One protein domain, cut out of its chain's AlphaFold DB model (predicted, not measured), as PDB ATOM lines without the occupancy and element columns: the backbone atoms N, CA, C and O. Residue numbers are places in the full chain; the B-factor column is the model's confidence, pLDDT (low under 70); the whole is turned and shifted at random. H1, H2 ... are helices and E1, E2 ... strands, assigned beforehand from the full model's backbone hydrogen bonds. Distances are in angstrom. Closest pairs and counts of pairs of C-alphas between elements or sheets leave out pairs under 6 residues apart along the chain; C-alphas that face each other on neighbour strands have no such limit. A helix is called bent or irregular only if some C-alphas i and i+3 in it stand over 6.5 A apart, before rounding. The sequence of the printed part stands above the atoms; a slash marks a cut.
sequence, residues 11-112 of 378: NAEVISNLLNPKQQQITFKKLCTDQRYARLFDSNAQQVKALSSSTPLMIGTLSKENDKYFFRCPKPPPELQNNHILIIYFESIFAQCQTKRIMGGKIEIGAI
ATOM      1  N   ASN A  11      -3.859  21.284  30.346       51.84
ATOM      2  CA  ASN A  11      -2.838  22.321  30.548       51.84
ATOM      3  C   ASN A  11      -1.799  21.887  31.614       51.84
ATOM      4  O   ASN A  11      -2.183  21.413  32.678       51.84
ATOM      5  N   ALA A  12      -0.495  22.032  31.361       53.06
ATOM      6  CA  ALA A  12       0.571  21.615  32.283       53.06
ATOM      7  C   ALA A  12       0.378  22.140  33.725       53.06
ATOM      8  O   ALA A  12       0.666  21.431  34.688       53.06
ATOM      9  N   GLU A  13      -0.216  23.329  33.890       52.69
ATOM     10  CA  GLU A  13      -0.596  23.889  35.199       52.69
ATOM     11  C   GLU A  13      -1.587  22.983  35.959       52.69
ATOM     12  O   GLU A  13      -1.535  22.846  37.181       52.69
ATOM     13  N   VAL A  14      -2.497  22.333  35.240       53.25
ATOM     14  CA  VAL A  14      -3.490  21.396  35.773       53.25
ATOM     15  C   VAL A  14      -2.820  20.136  36.287       53.25
ATOM     16  O   VAL A  14      -3.087  19.711  37.410       53.25
ATOM     17  N   ILE A  15      -1.934  19.560  35.478       53.78
ATOM     18  CA  ILE A  15      -1.172  18.367  35.841       53.78
ATOM     19  C   ILE A  15      -0.298  18.674  37.060       53.78
ATOM     20  O   ILE A  15      -0.378  17.959  38.053       53.78
ATOM     21  N   SER A  16       0.437  19.786  37.045       55.50
ATOM     22  CA  SER A  16       1.259  20.231  38.175       55.50
ATOM     23  C   SER A  16       0.451  20.401  39.470       55.50
ATOM     24  O   SER A  16       0.869  19.936  40.529       55.50
ATOM     25  N   ASN A  17      -0.756  20.978  39.397       56.31
ATOM     26  CA  ASN A  17      -1.626  21.136  40.565       56.31
ATOM     27  C   ASN A  17      -2.171  19.798  41.093       56.31
ATOM     28  O   ASN A  17      -2.101  19.556  42.293       56.31
ATOM     29  N   LEU A  18      -2.660  18.912  40.217       54.84
ATOM     30  CA  LEU A  18      -3.177  17.588  40.607       54.84
ATOM     31  C   LEU A  18      -2.094  16.676  41.195       54.84
ATOM     32  O   LEU A  18      -2.392  15.786  41.990       54.84
ATOM     33  N   LEU A  19      -0.851  16.887  40.767       51.62
ATOM     34  CA  LEU A  19       0.329  16.150  41.199       51.62
ATOM     35  C   LEU A  19       1.073  16.832  42.349       51.62
ATOM     36  O   LEU A  19       2.085  16.306  42.814       51.62
ATOM     37  N   ASN A  20       0.586  17.983  42.817       54.72
ATOM     38  CA  ASN A  20       1.205  18.698  43.914       54.72
ATOM     39  C   ASN A  20       1.104  17.836  45.181       54.72
ATOM     40  O   ASN A  20      -0.004  17.567  45.648       54.72
ATOM     41  N   PRO A  21       2.233  17.437  45.788       47.44
ATOM     42  CA  PRO A  21       2.223  16.550  46.941       47.44
ATOM     43  C   PRO A  21       1.562  17.168  48.179       47.44
ATOM     44  O   PRO A  21       1.141  16.450  49.084       47.44
ATOM     45  N   LYS A  22       1.428  18.501  48.208       51.91
ATOM     46  CA  LYS A  22       0.678  19.231  49.235       51.91
ATOM     47  C   LYS A  22      -0.836  19.173  49.018       51.91
ATOM     48  O   LYS A  22      -1.572  19.509  49.941       51.91
ATOM     49  N   GLN A  23      -1.314  18.793  47.827       60.72
ATOM     50  CA  GLN A  23      -2.740  18.660  47.549       60.72
ATOM     51  C   GLN A  23      -3.286  17.301  47.994       60.72
ATOM     52  O   GLN A  23      -2.790  16.237  47.630       60.72
ATOM     53  N   GLN A  24      -4.368  17.337  48.765       66.25
ATOM     54  CA  GLN A  24      -5.048  16.167  49.293       66.25
ATOM     55  C   GLN A  24      -6.340  15.889  48.520       66.25
ATOM     56  O   GLN A  24      -7.262  16.708  48.491       66.25
ATOM     57  N   GLN A  25      -6.462  14.677  47.975       69.38
ATOM     58  CA  GLN A  25      -7.731  14.209  47.424       69.38
ATOM     59  C   GLN A  25      -8.737  13.922  48.542       69.38
ATOM     60  O   GLN A  25      -8.464  13.135  49.456       69.38
ATOM     61  N   ILE A  26      -9.940  14.478  48.427       70.75
ATOM     62  CA  ILE A  26     -11.075  14.170  49.299       70.75
ATOM     63  C   ILE A  26     -12.265  13.657  48.485       70.75
ATOM     64  O   ILE A  26     -12.387  13.901  47.285       70.75
ATOM     65  N   THR A  27     -13.162  12.910  49.131       75.12
ATOM     66  CA  THR A  27     -14.411  12.494  48.480       75.12
ATOM     67  C   THR A  27     -15.324  13.701  48.287       75.12
ATOM     68  O   THR A  27     -15.318  14.615  49.112       75.12
ATOM     69  N   PHE A  28     -16.173  13.680  47.256       84.94
ATOM     70  CA  PHE A  28     -17.176  14.734  47.070       84.94
ATOM     71  C   PHE A  28     -18.083  14.892  48.291       84.94
ATOM     72  O   PHE A  28     -18.360  16.004  48.721       84.94
ATOM     73  N   LYS A  29     -18.478  13.770  48.911       84.12
ATOM     74  CA  LYS A  29     -19.236  13.786  50.166       84.12
ATOM     75  C   LYS A  29     -18.486  14.566  51.244       84.12
ATOM     76  O   LYS A  29     -19.069  15.450  51.848       84.12
ATOM     77  N   LYS A  30     -17.194  14.285  51.440       83.56
ATOM     78  CA  LYS A  30     -16.375  15.002  52.421       83.56
ATOM     79  C   LYS A  30     -16.243  16.486  52.074       83.56
ATOM     80  O   LYS A  30     -16.391  17.296  52.976       83.56
ATOM     81  N   LEU A  31     -16.044  16.844  50.801       88.69
ATOM     82  CA  LEU A  31     -16.056  18.246  50.357       88.69
ATOM     83  C   LEU A  31     -17.363  18.946  50.767       88.69
ATOM     84  O   LEU A  31     -17.335  20.072  51.238       88.69
ATOM     85  N   CYS A  32     -18.491  18.257  50.619       89.25
ATOM     86  CA  CYS A  32     -19.825  18.804  50.840       89.25
ATOM     87  C   CYS A  32     -20.287  18.839  52.305       89.25
ATOM     88  O   CYS A  32     -21.200  19.599  52.626       89.25
ATOM     89  N   THR A  33     -19.747  17.972  53.171       87.19
ATOM     90  CA  THR A  33     -20.258  17.774  54.542       87.19
ATOM     91  C   THR A  33     -19.268  18.140  55.642       87.19
ATOM     92  O   THR A  33     -19.669  18.276  56.791       87.19
ATOM     93  N   ASP A  34     -17.972  18.216  55.342       89.62
ATOM     94  CA  ASP A  34     -16.949  18.533  56.340       89.62
ATOM     95  C   ASP A  34     -16.943  20.043  56.614       89.62
ATOM     96  O   ASP A  34     -16.820  20.852  55.692       89.62
ATOM     97  N   GLN A  35     -17.061  20.427  57.888       86.25
ATOM     98  CA  GLN A  35     -17.195  21.825  58.311       86.25
ATOM     99  C   GLN A  35     -16.020  22.700  57.847       86.25
ATOM    100  O   GLN A  35     -16.200  23.886  57.585       86.25
ATOM    101  N   ARG A  36     -14.834  22.107  57.655       87.38
ATOM    102  CA  ARG A  36     -13.644  22.800  57.130       87.38
ATOM    103  C   ARG A  36     -13.843  23.381  55.730       87.38
ATOM    104  O   ARG A  36     -13.175  24.346  55.374       87.38
ATOM    105  N   TYR A  37     -14.735  22.790  54.937       88.19
ATOM    106  CA  TYR A  37     -14.973  23.168  53.544       88.19
ATOM    107  C   TYR A  37     -16.313  23.875  53.337       88.19
ATOM    108  O   TYR A  37     -16.607  24.285  52.217       88.19
ATOM    109  N   ALA A  38     -17.099  24.067  54.405       84.69
ATOM    110  CA  ALA A  38     -18.399  24.733  54.344       84.69
ATOM    111  C   ALA A  38     -18.309  26.112  53.666       84.69
ATOM    112  O   ALA A  38     -19.113  26.405  52.785       84.69
ATOM    113  N   ARG A  39     -17.236  26.868  53.956       87.25
ATOM    114  CA  ARG A  39     -16.944  28.193  53.376       87.25
ATOM    115  C   ARG A  39     -16.935  28.246  51.848       87.25
ATOM    116  O   ARG A  39     -17.137  29.307  51.266       87.25
ATOM    117  N   LEU A  40     -16.673  27.118  51.182       89.50
ATOM    118  CA  LEU A  40     -16.661  27.063  49.722       89.50
ATOM    119  C   LEU A  40     -18.062  27.216  49.123       89.50
ATOM    120  O   LEU A  40     -18.167  27.587  47.960       89.50
ATOM    121  N   PHE A  41     -19.116  26.937  49.894       90.69
ATOM    122  CA  PHE A  41     -20.507  26.929  49.437       90.69
ATOM    123  C   PHE A  41     -21.331  28.134  49.923       90.69
ATOM    124  O   PHE A  41     -22.528  28.192  49.631       90.69
ATOM    125  N   ASP A  42     -20.714  29.075  50.644       84.44
ATOM    126  CA  ASP A  42     -21.374  30.255  51.215       84.44
ATOM    127  C   ASP A  42     -21.659  31.348  50.165       84.44
ATOM    128  O   ASP A  42     -21.134  31.340  49.054       84.44
ATOM    129  N   SER A  43     -22.483  32.346  50.506       65.56
ATOM    130  CA  SER A  43     -22.864  33.438  49.590       65.56
ATOM    131  C   SER A  43     -21.694  34.328  49.141       65.56
ATOM    132  O   SER A  43     -21.760  34.896  48.054       65.56
ATOM    133  N   ASN A  44     -20.610  34.390  49.923       67.94
ATOM    134  CA  ASN A  44     -19.333  35.029  49.571       67.94
ATOM    135  C   ASN A  44     -18.282  33.991  49.126       67.94
ATOM    136  O   ASN A  44     -17.112  34.077  49.502       67.94
ATOM    137  N   ALA A  45     -18.714  32.970  48.378       70.81
ATOM    138  CA  ALA A  45     -17.880  31.840  47.983       70.81
ATOM    139  C   ALA A  45     -16.582  32.274  47.292       70.81
ATOM    140  O   ALA A  45     -16.575  33.051  46.333       70.81
ATOM    141  N   GLN A  46     -15.478  31.692  47.755       82.44
ATOM    142  CA  GLN A  46     -14.184  31.811  47.099       82.44
ATOM    143  C   GLN A  46     -14.213  31.155  45.717       82.44
ATOM    144  O   GLN A  46     -14.958  30.203  45.461       82.44
ATOM    145  N   GLN A  47     -13.366  31.664  44.824       89.56
ATOM    146  CA  GLN A  47     -13.186  31.046  43.521       89.56
ATOM    147  C   GLN A  47     -12.502  29.690  43.671       89.56
ATOM    148  O   GLN A  47     -11.460  29.561  44.313       89.56
ATOM    149  N   VAL A  48     -13.084  28.689  43.028       90.31
ATOM    150  CA  VAL A  48     -12.495  27.371  42.835       90.31
ATOM    151  C   VAL A  48     -12.147  27.193  41.368       90.31
ATOM    152  O   VAL A  48     -12.749  27.800  40.473       90.31
ATOM    153  N   LYS A  49     -11.173  26.327  41.122       85.44
ATOM    154  CA  LYS A  49     -10.794  25.916  39.778       85.44
ATOM    155  C   LYS A  49     -11.440  24.558  39.486       85.44
ATOM    156  O   LYS A  49     -11.492  23.695  40.362       85.44
ATOM    157  N   ALA A  50     -11.966  24.384  38.278       83.00
ATOM    158  CA  ALA A  50     -12.619  23.156  37.840       83.00
ATOM    159  C   ALA A  50     -12.066  22.669  36.500       83.00
ATOM    160  O   ALA A  50     -11.787  23.459  35.598       83.00
ATOM    161  N   LEU A  51     -11.914  21.353  36.374       74.88
ATOM    162  CA  LEU A  51     -11.233  20.703  35.257       74.88
ATOM    163  C   LEU A  51     -12.062  19.550  34.723       74.88
ATOM    164  O   LEU A  51     -12.648  18.811  35.507       74.88
ATOM    165  N   SER A  52     -12.044  19.347  33.410       71.06
ATOM    166  CA  SER A  52     -12.590  18.149  32.776       71.06
ATOM    167  C   SER A  52     -11.643  17.662  31.688       71.06
ATOM    168  O   SER A  52     -10.953  18.461  31.068       71.06
ATOM    169  N   SER A  53     -11.661  16.365  31.376       59.38
ATOM    170  CA  SER A  53     -10.939  15.825  30.209       59.38
ATOM    171  C   SER A  53     -11.411  16.407  28.877       59.38
ATOM    172  O   SER A  53     -10.757  16.226  27.856       59.38
ATOM    173  N   SER A  54     -12.609  16.986  28.881       58.78
ATOM    174  CA  SER A  54     -13.308  17.442  27.685       58.78
ATOM    175  C   SER A  54     -13.351  18.963  27.583       58.78
ATOM    176  O   SER A  54     -13.929  19.465  26.629       58.78
ATOM    177  N   THR A  55     -12.807  19.699  28.561       64.50
ATOM    178  CA  THR A  55     -12.925  21.160  28.621       64.50
ATOM    179  C   THR A  55     -11.647  21.819  29.137       64.50
ATOM    180  O   THR A  55     -10.985  21.250  30.007       64.50
ATOM    181  N   PRO A  56     -11.335  23.056  28.709       68.00
ATOM    182  CA  PRO A  56     -10.304  23.876  29.344       68.00
ATOM    183  C   PRO A  56     -10.562  24.118  30.842       68.00
ATOM    184  O   PRO A  56     -11.649  23.838  31.361       68.00
ATOM    185  N   LEU A  57      -9.561  24.679  31.532       75.62
ATOM    186  CA  LEU A  57      -9.676  25.121  32.924       75.62
ATOM    187  C   LEU A  57     -10.825  26.126  33.078       75.62
ATOM    188  O   LEU A  57     -10.865  27.155  32.406       75.62
ATOM    189  N   MET A  58     -11.727  25.841  34.012       83.94
ATOM    190  CA  MET A  58     -12.821  26.722  34.398       83.94
ATOM    191  C   MET A  58     -12.539  27.343  35.762       83.94
ATOM    192  O   MET A  58     -12.028  26.686  36.668       83.94
ATOM    193  N   ILE A  59     -12.932  28.602  35.926       88.38
ATOM    194  CA  ILE A  59     -12.907  29.309  37.207       88.38
ATOM    195  C   ILE A  59     -14.348  29.669  37.555       88.38
ATOM    196  O   ILE A  59     -15.111  30.118  36.695       88.38
ATOM    197  N   GLY A  60     -14.736  29.427  38.801       91.88
ATOM    198  CA  GLY A  60     -16.106  29.634  39.246       91.88
ATOM    199  C   GLY A  60     -16.245  29.550  40.755       91.88
ATOM    200  O   GLY A  60     -15.250  29.509  41.471       91.88
ATOM    201  N   THR A  61     -17.476  29.514  41.247       94.88
ATOM    202  CA  THR A  61     -17.774  29.385  42.683       94.88
ATOM    203  C   THR A  61     -18.637  28.164  42.949       94.88
ATOM    204  O   THR A  61     -19.354  27.693  42.059       94.88
ATOM    205  N   LEU A  62     -18.571  27.623  44.167       95.12
ATOM    206  CA  LEU A  62     -19.501  26.583  44.595       95.12
ATOM    207  C   LEU A  62     -20.685  27.205  45.327       95.12
ATOM    208  O   LEU A  62     -20.593  28.272  45.921       95.12
ATOM    209  N   SER A  63     -21.829  26.538  45.256       93.50
ATOM    210  CA  SER A  63     -23.025  26.935  45.999       93.50
ATOM    211  C   SER A  63     -23.866  25.713  46.340       93.50
ATOM    212  O   SER A  63     -23.834  24.711  45.619       93.50
ATOM    213  N   LYS A  64     -24.609  25.796  47.446       92.56
ATOM    214  CA  LYS A  64     -25.589  24.787  47.853       92.56
ATOM    215  C   LYS A  64     -26.991  25.396  47.826       92.56
ATOM    216  O   LYS A  64     -27.216  26.439  48.428       92.56
ATOM    217  N   GLU A  65     -27.937  24.743  47.157       91.12
ATOM    218  CA  GLU A  65     -29.347  25.159  47.116       91.12
ATOM    219  C   GLU A  65     -30.251  23.924  47.161       91.12
ATOM    220  O   GLU A  65     -30.055  23.006  46.366       91.12
ATOM    221  N   ASN A  66     -31.247  23.889  48.057       88.38
ATOM    222  CA  ASN A  66     -32.214  22.782  48.175       88.38
ATOM    223  C   ASN A  66     -31.551  21.387  48.196       88.38
ATOM    224  O   ASN A  66     -31.905  20.508  47.413       88.38
ATOM    225  N   ASP A  67     -30.524  21.222  49.039       86.88
ATOM    226  CA  ASP A  67     -29.696  20.006  49.153       86.88
ATOM    227  C   ASP A  67     -28.969  19.544  47.881       86.88
ATOM    228  O   ASP A  67     -28.401  18.452  47.833       86.88
ATOM    229  N   LYS A  68     -28.888  20.412  46.875       93.38
ATOM    230  CA  LYS A  68     -28.081  20.218  45.672       93.38
ATOM    231  C   LYS A  68     -26.858  21.115  45.693       93.38
ATOM    232  O   LYS A  68     -26.869  22.197  46.279       93.38
ATOM    233  N   TYR A  69     -25.814  20.665  45.010       94.75
ATOM    234  CA  TYR A  69     -24.540  21.363  44.910       94.75
ATOM    235  C   TYR A  69     -24.332  21.841  43.477       94.75
ATOM    236  O   TYR A  69     -24.671  21.142  42.521       94.75
ATOM    237  N   PHE A  70     -23.777  23.038  43.320       94.94
ATOM    238  CA  PHE A  70     -23.591  23.660  42.017       94.94
ATOM    239  C   PHE A  70     -22.203  24.266  41.883       94.94
ATOM    240  O   PHE A  70     -21.726  24.927  42.803       94.94
ATOM    241  N   PHE A  71     -21.611  24.107  40.702       95.12
ATOM    242  CA  PHE A  71     -20.485  24.905  40.234       95.12
ATOM    243  C   PHE A  71     -21.016  26.009  39.314       95.12
ATOM    244  O   PHE A  71     -21.649  25.735  38.291       95.12
ATOM    245  N   ARG A  72     -20.814  27.268  39.699       94.00
ATOM    246  CA  ARG A  72     -21.245  28.445  38.939       94.00
ATOM    247  C   ARG A  72     -20.081  28.950  38.100       94.00
ATOM    248  O   ARG A  72     -19.088  29.430  38.640       94.00
ATOM    249  N   CYS A  73     -20.221  28.852  36.786       90.75
ATOM    250  CA  CYS A  73     -19.247  29.300  35.804       90.75
ATOM    251  C   CYS A  73     -19.997  30.081  34.717       90.75
ATOM    252  O   CYS A  73     -20.723  29.454  33.955       90.75
ATOM    253  N   PRO A  74     -19.860  31.420  34.627       82.56
ATOM    254  CA  PRO A  74     -20.705  32.259  33.766       82.56
ATOM    255  C   PRO A  74     -20.726  31.863  32.285       82.56
ATOM    256  O   PRO A  74     -21.724  32.076  31.603       82.56
ATOM    257  N   LYS A  75     -19.629  31.290  31.783       85.62
ATOM    258  CA  LYS A  75     -19.487  30.825  30.401       85.62
ATOM    259  C   LYS A  75     -18.934  29.398  30.410       85.62
ATOM    260  O   LYS A  75     -17.726  29.225  30.251       85.62
ATOM    261  N   PRO A  76     -19.780  28.385  30.664       85.06
ATOM    262  CA  PRO A  76     -19.329  27.007  30.646       85.06
ATOM    263  C   PRO A  76     -18.937  26.631  29.205       85.06
ATOM    264  O   PRO A  76     -19.644  27.028  28.274       85.06
ATOM    265  N   PRO A  77     -17.834  25.894  28.996       83.69
ATOM    266  CA  PRO A  77     -17.408  25.468  27.667       83.69
ATOM    267  C   PRO A  77     -18.497  24.639  26.963       83.69
ATOM    268  O   PRO A  77     -19.140  23.815  27.624       83.69
ATOM    269  N   PRO A  78     -18.726  24.831  25.650       81.19
ATOM    270  CA  PRO A  78     -19.783  24.134  24.910       81.19
ATOM    271  C   PRO A  78     -19.578  22.613  24.852       81.19
ATOM    272  O   PRO A  78     -20.532  21.864  24.649       81.19
ATOM    273  N   GLU A  79     -18.350  22.139  25.065       78.75
ATOM    274  CA  GLU A  79     -17.999  20.721  25.119       78.75
ATOM    275  C   GLU A  79     -18.428  20.056  26.435       78.75
ATOM    276  O   GLU A  79     -18.408  18.827  26.542       78.75
ATOM    277  N   LEU A  80     -18.807  20.830  27.459       80.94
ATOM    278  CA  LEU A  80     -19.268  20.280  28.728       80.94
ATOM    279  C   LEU A  80     -20.683  19.710  28.573       80.94
ATOM    280  O   LEU A  80     -21.621  20.422  28.228       80.94
ATOM    281  N   GLN A  81     -20.855  18.429  28.892       80.94
ATOM    282  CA  GLN A  81     -22.143  17.738  28.826       80.94
ATOM    283  C   GLN A  81     -22.539  17.179  30.193       80.94
ATOM    284  O   GLN A  81     -21.737  17.148  31.131       80.94
ATOM    285  N   ASN A  82     -23.785  16.718  30.315       80.50
ATOM    286  CA  ASN A  82     -24.223  15.952  31.482       80.50
ATOM    287  C   ASN A  82     -23.403  14.656  31.601       80.50
ATOM    288  O   ASN A  82     -22.979  14.074  30.605       80.50
ATOM    289  N   ASN A  83     -23.219  14.178  32.828       72.31
ATOM    290  CA  ASN A  83     -22.418  13.007  33.185       72.31
ATOM    291  C   ASN A  83     -20.906  13.128  32.932       72.31
ATOM    292  O   ASN A  83     -20.193  12.135  33.118       72.31
ATOM    293  N   HIS A  84     -20.408  14.311  32.566       76.69
ATOM    294  CA  HIS A  84     -18.978  14.607  32.550       76.69
ATOM    295  C   HIS A  84     -18.423  14.639  33.965       76.69
ATOM    296  O   HIS A  84     -19.109  15.007  34.919       76.69
ATOM    297  N   ILE A  85     -17.162  14.241  34.091       73.06
ATOM    298  CA  ILE A  85     -16.462  14.309  35.364       73.06
ATOM    299  C   ILE A  85     -15.762  15.665  35.469       73.06
ATOM    300  O   ILE A  85     -15.210  16.165  34.481       73.06
ATOM    301  N   LEU A  86     -15.872  16.265  36.648       77.69
ATOM    302  CA  LEU A  86     -15.254  17.525  37.018       77.69
ATOM    303  C   LEU A  86     -14.368  17.332  38.244       77.69
ATOM    304  O   LEU A  86     -14.856  16.939  39.310       77.69
ATOM    305  N   ILE A  87     -13.098  17.713  38.125       77.12
ATOM    306  CA  ILE A  87     -12.213  17.884  39.278       77.12
ATOM    307  C   ILE A  87     -12.340  19.317  39.756       77.12
ATOM    308  O   ILE A  87     -11.940  20.237  39.048       77.12
ATOM    309  N   ILE A  88     -12.861  19.498  40.961       85.94
ATOM    310  CA  ILE A  88     -12.865  20.784  41.650       85.94
ATOM    311  C   ILE A  88     -11.658  20.813  42.569       85.94
ATOM    312  O   ILE A  88     -11.482  19.901  43.377       85.94
ATOM    313  N   TYR A  89     -10.846  21.858  42.485       82.69
ATOM    314  CA  TYR A  89      -9.709  22.032  43.373       82.69
ATOM    315  C   TYR A  89      -9.610  23.451  43.912       82.69
ATOM    316  O   TYR A  89     -10.028  24.430  43.285       82.69
ATOM    317  N   PHE A  90      -9.074  23.528  45.123       84.75
ATOM    318  CA  PHE A  90      -8.974  24.746  45.901       84.75
ATOM    319  C   PHE A  90      -7.860  24.605  46.945       84.75
ATOM    320  O   PHE A  90      -7.830  23.618  47.677       84.75
ATOM    321  N   GLU A  91      -6.956  25.586  47.025       82.44
ATOM    322  CA  GLU A  91      -5.782  25.561  47.915       82.44
ATOM    323  C   GLU A  91      -5.037  24.206  47.862       82.44
ATOM    324  O   GLU A  91      -4.451  23.838  46.841       82.44
ATOM    325  N   SER A  92      -5.067  23.461  48.970       75.44
ATOM    326  CA  SER A  92      -4.399  22.182  49.173       75.44
ATOM    327  C   SER A  92      -5.350  20.988  49.046       75.44
ATOM    328  O   SER A  92      -5.041  19.916  49.561       75.44
ATOM    329  N   ILE A  93      -6.529  21.144  48.439       79.62
ATOM    330  CA  ILE A  93      -7.505  20.059  48.294       79.62
ATOM    331  C   ILE A  93      -8.058  19.959  46.877       79.62
ATOM    332  O   ILE A  93      -8.192  20.952  46.162       79.62
ATOM    333  N   PHE A  94      -8.466  18.750  46.503       80.38
ATOM    334  CA  PHE A  94      -9.302  18.536  45.328       80.38
ATOM    335  C   PHE A  94     -10.329  17.426  45.554       80.38
ATOM    336  O   PHE A  94     -10.109  16.486  46.322       80.38
ATOM    337  N   ALA A  95     -11.466  17.532  44.871       79.75
ATOM    338  CA  ALA A  95     -12.535  16.550  44.884       79.75
ATOM    339  C   ALA A  95     -13.068  16.306  43.474       79.75
ATOM    340  O   ALA A  95     -13.145  17.204  42.639       79.75
ATOM    341  N   GLN A  96     -13.480  15.069  43.243       76.81
ATOM    342  CA  GLN A  96     -14.044  14.618  41.982       76.81
ATOM    343  C   GLN A  96     -15.566  14.610  42.071       76.81
ATOM    344  O   GLN A  96     -16.125  14.064  43.025       76.81
ATOM    345  N   CYS A  97     -16.240  15.190  41.088       83.31
ATOM    346  CA  CYS A  97     -17.693  15.260  41.021       83.31
ATOM    347  C   CYS A  97     -18.177  15.028  39.591       83.31
ATOM    348  O   CYS A  97     -17.392  14.981  38.650       83.31
ATOM    349  N   GLN A  98     -19.478  14.843  39.422       84.06
ATOM    350  CA  GLN A  98     -20.077  14.619  38.114       84.06
ATOM    351  C   GLN A  98     -21.094  15.707  37.804       84.06
ATOM    352  O   GLN A  98     -21.915  16.042  38.661       84.06
ATOM    353  N   THR A  99     -21.086  16.209  36.570       88.00
ATOM    354  CA  THR A  99     -22.138  17.090  36.066       88.00
ATOM    355  C   THR A  99     -23.454  16.321  35.978       88.00
ATOM    356  O   THR A  99     -23.535  15.240  35.395       88.00
ATOM    357  N   LYS A 100     -24.516  16.865  36.563       88.88
ATOM    358  CA  LYS A 100     -25.870  16.299  36.496       88.88
ATOM    359  C   LYS A 100     -26.724  17.050  35.486       88.88
ATOM    360  O   LYS A 100     -27.394  16.435  34.662       88.88
ATOM    361  N   ARG A 101     -26.684  18.381  35.550       90.31
ATOM    362  CA  ARG A 101     -27.472  19.272  34.699       90.31
ATOM    363  C   ARG A 101     -26.724  20.580  34.476       90.31
ATOM    364  O   ARG A 101     -26.198  21.148  35.427       90.31
ATOM    365  N   ILE A 102     -26.708  21.071  33.240       88.69
ATOM    366  CA  ILE A 102     -26.076  22.343  32.868       88.69
ATOM    367  C   ILE A 102     -27.171  23.370  32.561       88.69
ATOM    368  O   ILE A 102     -28.068  23.103  31.766       88.69
ATOM    369  N   MET A 103     -27.117  24.531  33.217       89.12
ATOM    370  CA  MET A 103     -28.149  25.572  33.183       89.12
ATOM    371  C   MET A 103     -27.517  26.958  32.990       89.12
ATOM    372  O   MET A 103     -27.334  27.689  33.960       89.12
ATOM    373  N   GLY A 104     -27.148  27.311  31.751       74.81
ATOM    374  CA  GLY A 104     -26.820  28.696  31.357       74.81
ATOM    375  C   GLY A 104     -25.810  29.426  32.254       74.81
ATOM    376  O   GLY A 104     -25.972  30.612  32.512       74.81
ATOM    377  N   GLY A 105     -24.818  28.705  32.786       84.81
ATOM    378  CA  GLY A 105     -23.807  29.235  33.709       84.81
ATOM    379  C   GLY A 105     -23.809  28.618  35.112       84.81
ATOM    380  O   GLY A 105     -22.928  28.879  35.930       84.81
ATOM    381  N   LYS A 106     -24.778  27.748  35.394       91.44
ATOM    382  CA  LYS A 106     -24.876  26.983  36.635       91.44
ATOM    383  C   LYS A 106     -24.877  25.493  36.324       91.44
ATOM    384  O   LYS A 106     -25.721  25.010  35.576       91.44
ATOM    385  N   ILE A 107     -23.923  24.764  36.887       94.44
ATOM    386  CA  ILE A 107     -23.738  23.333  36.648       94.44
ATOM    387  C   ILE A 107     -24.085  22.604  37.940       94.44
ATOM    388  O   ILE A 107     -23.381  22.748  38.935       94.44
ATOM    389  N   GLU A 108     -25.177  21.841  37.945       94.81
ATOM    390  CA  GLU A 108     -25.486  20.917  39.038       94.81
ATOM    391  C   GLU A 108     -24.399  19.846  39.073       94.81
ATOM    392  O   GLU A 108     -24.156  19.165  38.072       94.81
ATOM    393  N   ILE A 109     -23.742  19.717  40.218       93.81
ATOM    394  CA  ILE A 109     -22.683  18.749  40.467       93.81
ATOM    395  C   ILE A 109     -23.129  17.801  41.570       93.81
ATOM    396  O   ILE A 109     -23.780  18.183  42.541       93.81
ATOM    397  N   GLY A 110     -22.773  16.538  41.421       88.94
ATOM    398  CA  GLY A 110     -23.070  15.527  42.417       88.94
ATOM    399  C   GLY A 110     -21.868  14.655  42.691       88.94
ATOM    400  O   GLY A 110     -20.849  14.718  41.997       88.94
ATOM    401  N   ALA A 111     -22.035  13.773  43.676       81.19
ATOM    402  CA  ALA A 111     -21.165  12.620  43.764       81.19
ATOM    403  C   ALA A 111     -21.156  11.939  42.393       81.19
ATOM    404  O   ALA A 111     -22.180  11.885  41.703       81.19
ATOM    405  N   ILE A 112     -19.983  11.462  41.993       70.19
ATOM    406  CA  ILE A 112     -19.889  10.601  40.828       70.19
ATOM    407  C   ILE A 112     -20.792   9.415  41.128       70.19
ATOM    408  O   ILE A 112     -20.477   8.642  42.041       70.19
TER     409      ILE A 112
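Overview. This is residues 11 to 112 of the 378 residues of the protein "PDZ domain-containing protein" of Bdellovibrionaceae bacterium (UniProt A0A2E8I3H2). A small closed barrel of six antiparallel strands makes the core, with E1 as a short extra strand beside E6 and three short helices outside the barrel, H2 and H3 meeting at a corner and H1 set away from them. The long strands E3 and E6 bend sharply as they run round the barrel. The printed part has 102 residues, with three named helices and seven named strands in the order H1 E1 H2 H3 E2 E3 E4 E5 E6 E7; its class is mixed, helices and strands. It is compact, with a radius of gyration of the C-alphas of 12.5 A and spans of 34 by 31 by 24 A.

Along the chain. The ring is made of E2, residues 47 to 52, 16.8 A long; E3, residues 55 to 65, 25.1 A; E4, residues 68 to 72; E5, residues 85 to 90, 16.6 A; E6, residues 93 to 103, 26.2 A; and E7, residues 106 to 110, which ends at C-alpha 110 (-23.070, 15.527, 42.417). E3 bends by 72 degrees at residue 58 and E6 by 79 degrees at residue 100. E1 is residues 24 to 26. H1, residues 12 to 18, begins at C-alpha 12 (0.571, 21.615, 32.283); H2 is residues 28 to 33 and H3 residues 35 to 41. H3 is irregular, with C-alphas 36 and 39 7.4 A apart.

Arrangement. Round the barrel run E2, E3, E4, E7, E6, E5 and back to E2. E2, E3 and E4 form a meander, each strand the antiparallel neighbour of the one before, as do E5, E6 and E7. E2 E3 E4 E5 and E4 E5 E6 E7 are Greek keys, a meander of three plus a strand, with first and fourth antiparallel neighbours. N 50 and O 58 of the hairpin E2 and E3 are 2.8 A apart. E5 and E2 close the ring, with N 51 and O 87 at 2.9 A; between E4 and E7, N 71 and O 107 are at 2.8 A. E1 is parallel to E6, with N 26 and O 94 at 2.9 A. H3 is on the barrel at a height of 7.5 A, over none of its strands; its closest C-alphas to E3 are Phe 41 and Ser 63, 4.3 A. H2 is on it at 7.4 A; Phe 28 and Ala 95 of E6 are its closest C-alphas, 5.4 A. H2 and H3 only just touch, only at the corner, with 3 pairs of C-alphas within 8 A, the closest Leu 31 and Tyr 37, 6.0 A. H1 is on the barrel at 9.1 A and runs across the strands, at 65 degrees to E5 on the local plane. Every O i to N i+4 pair is within hydrogen-bond range in H1 and H2; in H3 0 of 3 are, beside 3 of 4 O i to N i+3 pairs.

Size, cuts and confidence. The C-alphas of Ala 12 and Asn 66, the two farthest apart, are 36.5 A apart. The printed part has no cut. The link from E4 to E5, residues 73 to 84, is long. Mean pLDDT of the printed part is 79.3, with residues 11 to 25, 43 to 44 and 53 to 56 under 70.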